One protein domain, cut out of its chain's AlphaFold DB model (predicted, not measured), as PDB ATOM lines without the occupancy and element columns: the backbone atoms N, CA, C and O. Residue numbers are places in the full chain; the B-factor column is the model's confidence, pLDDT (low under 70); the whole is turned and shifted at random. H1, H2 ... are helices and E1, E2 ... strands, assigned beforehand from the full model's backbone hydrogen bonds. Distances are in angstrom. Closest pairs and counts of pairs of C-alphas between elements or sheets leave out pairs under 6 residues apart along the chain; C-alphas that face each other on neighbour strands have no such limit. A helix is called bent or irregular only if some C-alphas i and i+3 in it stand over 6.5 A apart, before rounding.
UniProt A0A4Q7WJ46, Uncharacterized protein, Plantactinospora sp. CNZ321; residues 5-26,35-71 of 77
ATOM      1  N   TYR A   5     -14.824  -1.037 -62.168       90.69
ATOM      2  CA  TYR A   5     -14.733  -2.396 -62.695       90.69
ATOM      3  C   TYR A   5     -15.993  -3.197 -62.340       90.69
ATOM      4  O   TYR A   5     -16.307  -3.396 -61.166       90.69
ATOM      5  N   VAL A   6     -16.696  -3.688 -63.361       88.88
ATOM      6  CA  VAL A   6     -17.967  -4.414 -63.200       88.88
ATOM      7  C   VAL A   6     -17.745  -5.924 -63.211       88.88
ATOM      8  O   VAL A   6     -18.416  -6.663 -62.489       88.88
ATOM      9  N   GLY A   7     -16.788  -6.400 -64.008       89.00
ATOM     10  CA  GLY A   7     -16.502  -7.823 -64.129       89.00
ATOM     11  C   GLY A   7     -15.674  -8.162 -65.359       89.00
ATOM     12  O   GLY A   7     -15.236  -7.289 -66.105       89.00
ATOM     13  N   LYS A   8     -15.464  -9.460 -65.570       90.75
ATOM     14  CA  LYS A   8     -14.785  -9.986 -66.752       90.75
ATOM     15  C   LYS A   8     -15.386 -11.312 -67.176       90.75
ATOM     16  O   LYS A   8     -15.876 -12.063 -66.333       90.75
ATOM     17  N   PHE A   9     -15.274 -11.629 -68.455       84.81
ATOM     18  CA  PHE A   9     -15.601 -12.948 -68.987       84.81
ATOM     19  C   PHE A   9     -14.584 -13.349 -70.054       84.81
ATOM     20  O   PHE A   9     -13.885 -12.508 -70.621       84.81
ATOM     21  N   TYR A  10     -14.492 -14.650 -70.314       85.81
ATOM     22  CA  TYR A  10     -13.720 -15.167 -71.436       85.81
ATOM     23  C   TYR A  10     -14.622 -15.285 -72.664       85.81
ATOM     24  O   TYR A  10     -15.657 -15.957 -72.616       85.81
ATOM     25  N   SER A  11     -14.248 -14.637 -73.765       80.62
ATOM     26  CA  SER A  11     -14.921 -14.827 -75.042       80.62
ATOM     27  C   SER A  11     -14.333 -16.023 -75.768       80.62
ATOM     28  O   SER A  11     -13.238 -15.951 -76.315       80.62
ATOM     29  N   VAL A  12     -15.081 -17.125 -75.812       82.38
ATOM     30  CA  VAL A  12     -14.677 -18.316 -76.574       82.38
ATOM     31  C   VAL A  12     -14.540 -18.031 -78.080       82.38
ATOM     32  O   VAL A  12     -13.518 -18.439 -78.627       82.38
ATOM     33  N   PRO A  13     -15.483 -17.323 -78.747       78.75
ATOM     34  CA  PRO A  13     -15.354 -17.003 -80.172       78.75
ATOM     35  C   PRO A  13     -14.086 -16.214 -80.515       78.75
ATOM     36  O   PRO A  13     -13.429 -16.523 -81.504       78.75
ATOM     37  N   ASP A  14     -13.724 -15.247 -79.671       80.88
ATOM     38  CA  ASP A  14     -12.608 -14.325 -79.929       80.88
ATOM     39  C   ASP A  14     -11.290 -14.808 -79.296       80.88
ATOM     40  O   ASP A  14     -10.217 -14.322 -79.629       80.88
ATOM     41  N   ARG A  15     -11.357 -15.814 -78.411       88.06
ATOM     42  CA  ARG A  15     -10.241 -16.357 -77.614       88.06
ATOM     43  C   ARG A  15      -9.550 -15.314 -76.729       88.06
ATOM     44  O   ARG A  15      -8.342 -15.376 -76.504       88.06
ATOM     45  N   GLU A  16     -10.335 -14.396 -76.177       87.19
ATOM     46  CA  GLU A  16      -9.848 -13.239 -75.422       87.19
ATOM     47  C   GLU A  16     -10.524 -13.100 -74.050       87.19
ATOM     48  O   GLU A  16     -11.681 -13.477 -73.852       87.19
ATOM     49  N   MET A  17      -9.793 -12.528 -73.086       88.38
ATOM     50  CA  MET A  17     -10.343 -12.094 -71.798       88.38
ATOM     51  C   MET A  17     -10.820 -10.650 -71.901       88.38
ATOM     52  O   MET A  17     -10.030  -9.755 -72.188       88.38
ATOM     53  N   VAL A  18     -12.091 -10.416 -71.585       86.81
ATOM     54  CA  VAL A  18     -12.717  -9.097 -71.700       86.81
ATOM     55  C   VAL A  18     -13.015  -8.561 -70.312       86.81
ATOM     56  O   VAL A  18     -13.744  -9.195 -69.551       86.81
ATOM     57  N   GLY A  19     -12.448  -7.402 -69.979       89.69
ATOM     58  CA  GLY A  19     -12.779  -6.645 -68.773       89.69
ATOM     59  C   GLY A  19     -13.832  -5.583 -69.070       89.69
ATOM     60  O   GLY A  19     -13.729  -4.872 -70.066       89.69
ATOM     61  N   ILE A  20     -14.834  -5.468 -68.204       89.31
ATOM     62  CA  ILE A  20     -15.920  -4.497 -68.332       89.31
ATOM     63  C   ILE A  20     -15.740  -3.422 -67.270       89.31
ATOM     64  O   ILE A  20     -15.651  -3.717 -66.073       89.31
ATOM     65  N   PHE A  21     -15.743  -2.175 -67.725       90.19
ATOM     66  CA  PHE A  21     -15.685  -0.993 -66.883       90.19
ATOM     67  C   PHE A  21     -16.879  -0.092 -67.175       90.19
ATOM     68  O   PHE A  21     -17.265   0.077 -68.330       90.19
ATOM     69  N   LEU A  22     -17.444   0.495 -66.127       87.81
ATOM     70  CA  LEU A  22     -18.495   1.492 -66.214       87.81
ATOM     71  C   LEU A  22     -17.907   2.864 -65.888       87.81
ATOM     72  O   LEU A  22     -17.171   3.024 -64.920       87.81
ATOM     73  N   GLY A  23     -18.222   3.860 -66.708       87.44
ATOM     74  CA  GLY A  23     -17.772   5.228 -66.505       87.44
ATOM     75  C   GLY A  23     -18.888   6.209 -66.810       87.44
ATOM     76  O   GLY A  23     -19.658   6.014 -67.748       87.44
ATOM     77  N   SER A  24     -18.956   7.278 -66.027       85.06
ATOM     78  CA  SER A  24     -19.786   8.433 -66.344       85.06
ATOM     79  C   SER A  24     -19.006   9.383 -67.247       85.06
ATOM     80  O   SER A  24     -17.848   9.714 -66.967       85.06
ATOM     81  N   TYR A  25     -19.646   9.808 -68.332       84.50
ATOM     82  CA  TYR A  25     -19.083  10.726 -69.309       84.50
ATOM     83  C   TYR A  25     -20.078  11.848 -69.594       84.50
ATOM     84  O   TYR A  25     -21.207  11.596 -70.007       84.50
ATOM     85  N   ASP A  26     -19.643  13.077 -69.351       83.62
ATOM     86  CA  ASP A  26     -20.409  14.320 -69.469       83.62
ATOM     87  C   ASP A  26     -19.809  15.287 -70.508       83.62
ATOM     88  O   ASP A  26     -20.329  16.380 -70.729       83.62
ATOM     89  N   GLU A  35     -15.028   6.060 -88.961       88.50
ATOM     90  CA  GLU A  35     -15.174   4.890 -88.089       88.50
ATOM     91  C   GLU A  35     -16.604   4.752 -87.552       88.50
ATOM     92  O   GLU A  35     -17.083   3.640 -87.333       88.50
ATOM     93  N   VAL A  36     -17.301   5.877 -87.347       89.38
ATOM     94  CA  VAL A  36     -18.637   5.919 -86.737       89.38
ATOM     95  C   VAL A  36     -19.621   6.649 -87.645       89.38
ATOM     96  O   VAL A  36     -19.528   7.860 -87.836       89.38
ATOM     97  N   GLU A  37     -20.618   5.916 -88.147       89.00
ATOM     98  CA  GLU A  37     -21.709   6.481 -88.951       89.00
ATOM     99  C   GLU A  37     -22.674   7.324 -88.099       89.00
ATOM    100  O   GLU A  37     -23.052   8.433 -88.481       89.00
ATOM    101  N   ARG A  38     -23.074   6.811 -86.926       87.62
ATOM    102  CA  ARG A  38     -24.038   7.459 -86.027       87.62
ATOM    103  C   ARG A  38     -23.799   7.072 -84.569       87.62
ATOM    104  O   ARG A  38     -23.449   5.934 -84.272       87.62
ATOM    105  N   VAL A  39     -24.063   8.014 -83.663       87.25
ATOM    106  CA  VAL A  39     -24.152   7.772 -82.218       87.25
ATOM    107  C   VAL A  39     -25.610   7.869 -81.785       87.25
ATOM    108  O   VAL A  39     -26.294   8.843 -82.098       87.25
ATOM    109  N   GLU A  40     -26.071   6.874 -81.033       86.69
ATOM    110  CA  GLU A  40     -27.382   6.870 -80.390       86.69
ATOM    111  C   GLU A  40     -27.238   6.600 -78.896       86.69
ATOM    112  O   GLU A  40     -26.416   5.788 -78.471       86.69
ATOM    113  N   HIS A  41     -28.064   7.278 -78.102       85.69
ATOM    114  CA  HIS A  41     -28.111   7.109 -76.657       85.69
ATOM    115  C   HIS A  41     -29.395   6.385 -76.265       85.69
ATOM    116  O   HIS A  41     -30.487   6.737 -76.714       85.69
ATOM    117  N   PHE A  42     -29.257   5.394 -75.390       83.44
ATOM    118  CA  PHE A  42     -30.364   4.589 -74.892       83.44
ATOM    119  C   PHE A  42     -30.424   4.683 -73.372       83.44
ATOM    120  O   PHE A  42     -29.390   4.683 -72.704       83.44
ATOM    121  N   SER A  43     -31.640   4.732 -72.824       83.62
ATOM    122  CA  SER A  43     -31.837   4.370 -71.423       83.62
ATOM    123  C   SER A  43     -31.662   2.851 -71.262       83.62
ATOM    124  O   SER A  43     -31.799   2.125 -72.254       83.62
ATOM    125  N   PRO A  44     -31.379   2.338 -70.052       79.94
ATOM    126  CA  PRO A  44     -31.277   0.897 -69.816       79.94
ATOM    127  C   PRO A  44     -32.507   0.112 -70.296       79.94
ATOM    128  O   PRO A  44     -32.367  -0.959 -70.883       79.94
ATOM    129  N   GLU A  45     -33.706   0.668 -70.112       80.19
ATOM    130  CA  GLU A  45     -34.980   0.056 -70.510       80.19
ATOM    131  C   GLU A  45     -35.079  -0.032 -72.036       80.19
ATOM    132  O   GLU A  45     -35.306  -1.103 -72.594       80.19
ATOM    133  N   ARG A  46     -34.801   1.082 -72.727       82.25
ATOM    134  CA  ARG A  46     -34.825   1.133 -74.193       82.25
ATOM    135  C   ARG A  46     -33.740   0.255 -74.812       82.25
ATOM    136  O   ARG A  46     -33.939  -0.290 -75.893       82.25
ATOM    137  N   LEU A  47     -32.593   0.121 -74.146       79.75
ATOM    138  CA  LEU A  47     -31.518  -0.768 -74.573       79.75
ATOM    139  C   LEU A  47     -31.944  -2.233 -74.470       79.75
ATOM    140  O   LEU A  47     -31.689  -2.991 -75.399       79.75
ATOM    141  N   ALA A  48     -32.631  -2.622 -73.394       75.44
ATOM    142  CA  ALA A  48     -33.161  -3.974 -73.256       75.44
ATOM    143  C   ALA A  48     -34.159  -4.305 -74.381       75.44
ATOM    144  O   ALA A  48     -34.033  -5.355 -75.005       75.44
ATOM    145  N   GLU A  49     -35.067  -3.382 -74.715       79.75
ATOM    146  CA  GLU A  49     -36.023  -3.544 -75.821       79.75
ATOM    147  C   GLU A  49     -35.344  -3.624 -77.195       79.75
ATOM    148  O   GLU A  49     -35.701  -4.457 -78.023       79.75
ATOM    149  N   LYS A  50     -34.361  -2.752 -77.451       75.25
ATOM    150  CA  LYS A  50     -33.699  -2.642 -78.760       75.25
ATOM    151  C   LYS A  50     -32.610  -3.675 -78.989       75.25
ATOM    152  O   LYS A  50     -32.304  -3.966 -80.143       75.25
ATOM    153  N   SER A  51     -32.040  -4.232 -77.923       72.44
ATOM    154  CA  SER A  51     -30.910  -5.157 -78.017       72.44
ATOM    155  C   SER A  51     -31.193  -6.391 -78.870       72.44
ATOM    156  O   SER A  51     -30.279  -6.870 -79.531       72.44
ATOM    157  N   ALA A  52     -32.448  -6.843 -78.927       69.06
ATOM    158  CA  ALA A  52     -32.863  -7.982 -79.744       69.06
ATOM    159  C   ALA A  52     -32.767  -7.723 -81.261       69.06
ATOM    160  O   ALA A  52     -32.523  -8.656 -82.024       69.06
ATOM    161  N   ASP A  53     -32.936  -6.469 -81.694       71.56
ATOM    162  CA  ASP A  53     -32.913  -6.069 -83.109       71.56
ATOM    163  C   ASP A  53     -31.538  -5.544 -83.552       71.56
ATOM    164  O   ASP A  53     -31.278  -5.336 -84.741       71.56
ATOM    165  N   MET A  54     -30.654  -5.269 -82.595       74.00
ATOM    166  CA  MET A  54     -29.324  -4.746 -82.860       74.00
ATOM    167  C   MET A  54     -28.365  -5.903 -83.122       74.00
ATOM    168  O   MET A  54     -28.326  -6.888 -82.390       74.00
ATOM    169  N   ARG A  55     -27.507  -5.758 -84.136       68.50
ATOM    170  CA  ARG A  55     -26.363  -6.656 -84.316       68.50
ATOM    171  C   ARG A  55     -25.276  -6.267 -83.316       68.50
ATOM    172  O   ARG A  55     -24.283  -5.632 -83.664       68.50
ATOM    173  N   ILE A  56     -25.538  -6.559 -82.050       68.50
ATOM    174  CA  ILE A  56     -24.644  -6.257 -80.944       68.50
ATOM    175  C   ILE A  56     -23.463  -7.227 -81.025       68.50
ATOM    176  O   ILE A  56     -23.634  -8.418 -81.275       68.50
ATOM    177  N   THR A  57     -22.237  -6.726 -80.860       67.56
ATOM    178  CA  THR A  57     -21.089  -7.628 -80.760       67.56
ATOM    179  C   THR A  57     -21.271  -8.525 -79.542       67.56
ATOM    180  O   THR A  57     -21.779  -8.098 -78.503       67.56
ATOM    181  N   SER A  58     -20.803  -9.765 -79.641       68.00
ATOM    182  CA  SER A  58     -20.886 -10.756 -78.563       68.00
ATOM    183  C   SER A  58     -20.417 -10.196 -77.206       68.00
ATOM    184  O   SER A  58     -20.871 -10.627 -76.147       68.00
ATOM    185  N   PHE A  59     -19.491  -9.231 -77.203       74.12
ATOM    186  CA  PHE A  59     -19.011  -8.577 -75.992       74.12
ATOM    187  C   PHE A  59     -20.065  -7.739 -75.278       74.12
ATOM    188  O   PHE A  59     -20.201  -7.855 -74.061       74.12
ATOM    189  N   VAL A  60     -20.810  -6.913 -76.013       74.62
ATOM    190  CA  VAL A  60     -21.815  -6.037 -75.410       74.62
ATOM    191  C   VAL A  60     -22.994  -6.872 -74.915       74.62
ATOM    192  O   VAL A  60     -23.390  -6.691 -73.770       74.62
ATOM    193  N   GLU A  61     -23.464  -7.870 -75.673       76.06
ATOM    194  CA  GLU A  61     -24.531  -8.784 -75.219       76.06
ATOM    195  C   GLU A  61     -24.192  -9.457 -73.883       76.06
ATOM    196  O   GLU A  61     -25.013  -9.496 -72.969       76.06
ATOM    197  N   ARG A  62     -22.953  -9.943 -73.736       77.62
ATOM    198  CA  ARG A  62     -22.480 -10.590 -72.501       77.62
ATOM    199  C   ARG A  62     -22.220  -9.602 -71.365       77.62
ATOM    200  O   ARG A  62     -22.274  -9.993 -70.200       77.62
ATOM    201  N   ALA A  63     -21.956  -8.336 -71.681       79.81
ATOM    202  CA  ALA A  63     -21.770  -7.285 -70.691       79.81
ATOM    203  C   ALA A  63     -23.100  -6.727 -70.159       79.81
ATOM    204  O   ALA A  63     -23.158  -6.335 -68.993       79.81
ATOM    205  N   LEU A  64     -24.173  -6.719 -70.963       80.62
ATOM    206  CA  LEU A  64     -25.476  -6.163 -70.572       80.62
ATOM    207  C   LEU A  64     -26.009  -6.734 -69.241       80.62
ATOM    208  O   LEU A  64     -26.342  -5.928 -68.371       80.62
ATOM    209  N   PRO A  65     -26.018  -8.059 -68.985       80.12
ATOM    210  CA  PRO A  65     -26.464  -8.608 -67.700       80.12
ATOM    211  C   PRO A  65     -25.650  -8.129 -66.490       80.12
ATOM    212  O   PRO A  65     -26.168  -8.096 -65.376       80.12
ATOM    213  N   LEU A  66     -24.381  -7.763 -66.696       80.50
ATOM    214  CA  LEU A  66     -23.489  -7.269 -65.643       80.50
ATOM    215  C   LEU A  66     -23.679  -5.764 -65.404       80.50
ATOM    216  O   LEU A  66     -23.572  -5.298 -64.271       80.50
ATOM    217  N   ILE A  67     -23.983  -5.016 -66.466       82.94
ATOM    218  CA  ILE A  67     -24.127  -3.557 -66.449       82.94
ATOM    219  C   ILE A  67     -25.530  -3.131 -65.997       82.94
ATOM    220  O   ILE A  67     -25.649  -2.248 -65.149       82.94
ATOM    221  N   LEU A  68     -26.597  -3.746 -66.523       80.62
ATOM    222  CA  LEU A  68     -27.983  -3.303 -66.297       80.62
ATOM    223  C   LEU A  68     -28.358  -3.169 -64.805       80.62
ATOM    224  O   LEU A  68     -28.945  -2.149 -64.444       80.62
ATOM    225  N   PRO A  69     -27.988  -4.099 -63.898       80.69
ATOM    226  CA  PRO A  69     -28.267  -3.943 -62.469       80.69
ATOM    227  C   PRO A  69     -27.529  -2.769 -61.805       80.69
ATOM    228  O   PRO A  69     -27.978  -2.294 -60.766       80.69
ATOM    229  N   ARG A  70     -26.403  -2.316 -62.376       79.12
ATOM    230  CA  ARG A  70     -25.596  -1.186 -61.876       79.12
ATOM    231  C   ARG A  70     -26.078   0.169 -62.387       79.12
ATOM    232  O   ARG A  70     -25.743   1.184 -61.795       79.12
ATOM    233  N   LEU A  71     -26.871   0.179 -63.459       76.50
ATOM    234  CA  LEU A  71     -27.466   1.394 -64.019       76.50
ATOM    235  C   LEU A  71     -28.785   1.800 -63.342       76.50
ATOM    236  O   LEU A  71     -29.261   2.910 -63.573       76.50
TER     237      LEU A  71
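AT A GLANCE: This is residues 5 to 26 and 35 to 71 of the 77 residues of an uncharacterized protein of Plantactinospora sp. CNZ321 (UniProt A0A4Q7WJ46). A two-stranded hairpin, E1 and E2, has the longer helix H2 packed over one face, and the shorter helix H1 lies beyond H2, making a row of hairpin, H2, H1. Residues 35 to 41, the stretch before H1, stick out as a free arm. The printed part has 59 residues with two named strands and two named helices, in the order E1, E2, H1, H2, and its class is mixed, helices and strands. It is only just compact, close to loose, with a radius of gyration of the C-alphas of 12.5 A and spans of 29 by 24 by 24 A.

HOW THE PARTS SIT: Start at E1, residues 5 to 11, and E2, residues 16 to 22: they are antiparallel neighbours at 157 degrees, a hairpin with a tight link. Look there for N 6 and O 20, 2.9 A apart, and N 18 and O 9, also 2.9 A, within hydrogen-bond range. H1, residues 44 to 51, is apart from E1. H2, residues 58 to 71, has its closest C-alphas to E1 at Val 6 and Leu 66, 6.7 A, and to E2 at Ile 20 and Ala 63, 6.9 A. H1 and H2 form a helical hairpin and only just touch, with 3 pairs of C-alphas within 8 A; the closest are those of Pro 44 and Leu 68, 6.4 A. They run opposite ways at a shallow tilt of 19 degrees. Every O i to N i+4 pair is within hydrogen-bond range in H1, against 6 of 10 in H2.

IN THESE COORDINATES: Find C-alpha 5 at (-14.733, -2.396, -62.695), where E1 begins its 17.5 A; E2 spans 19.4 A. H1 begins at C-alpha 44, (-31.277, 0.897, -69.816), and spans 10.2 A. H2 spans 20.1 A to C-alpha 71 at (-27.466, 1.394, -64.019); it is irregular, but only just, with C-alphas 66 and 69 6.6 A apart.

THE WHOLE: The C-alphas farthest apart, those of Val 12 and Asp 26, are 33.9 A apart. Residues 27 to 34 are not printed, and C-alphas 26 and 35 are 21.5 A apart across this cut, which lies in the link from E2 to H1. The link from H1 to H2 is short. In this model the mean pLDDT of the printed part is 81.6; look for values under 70 at residue 52 and residues 55 to 58.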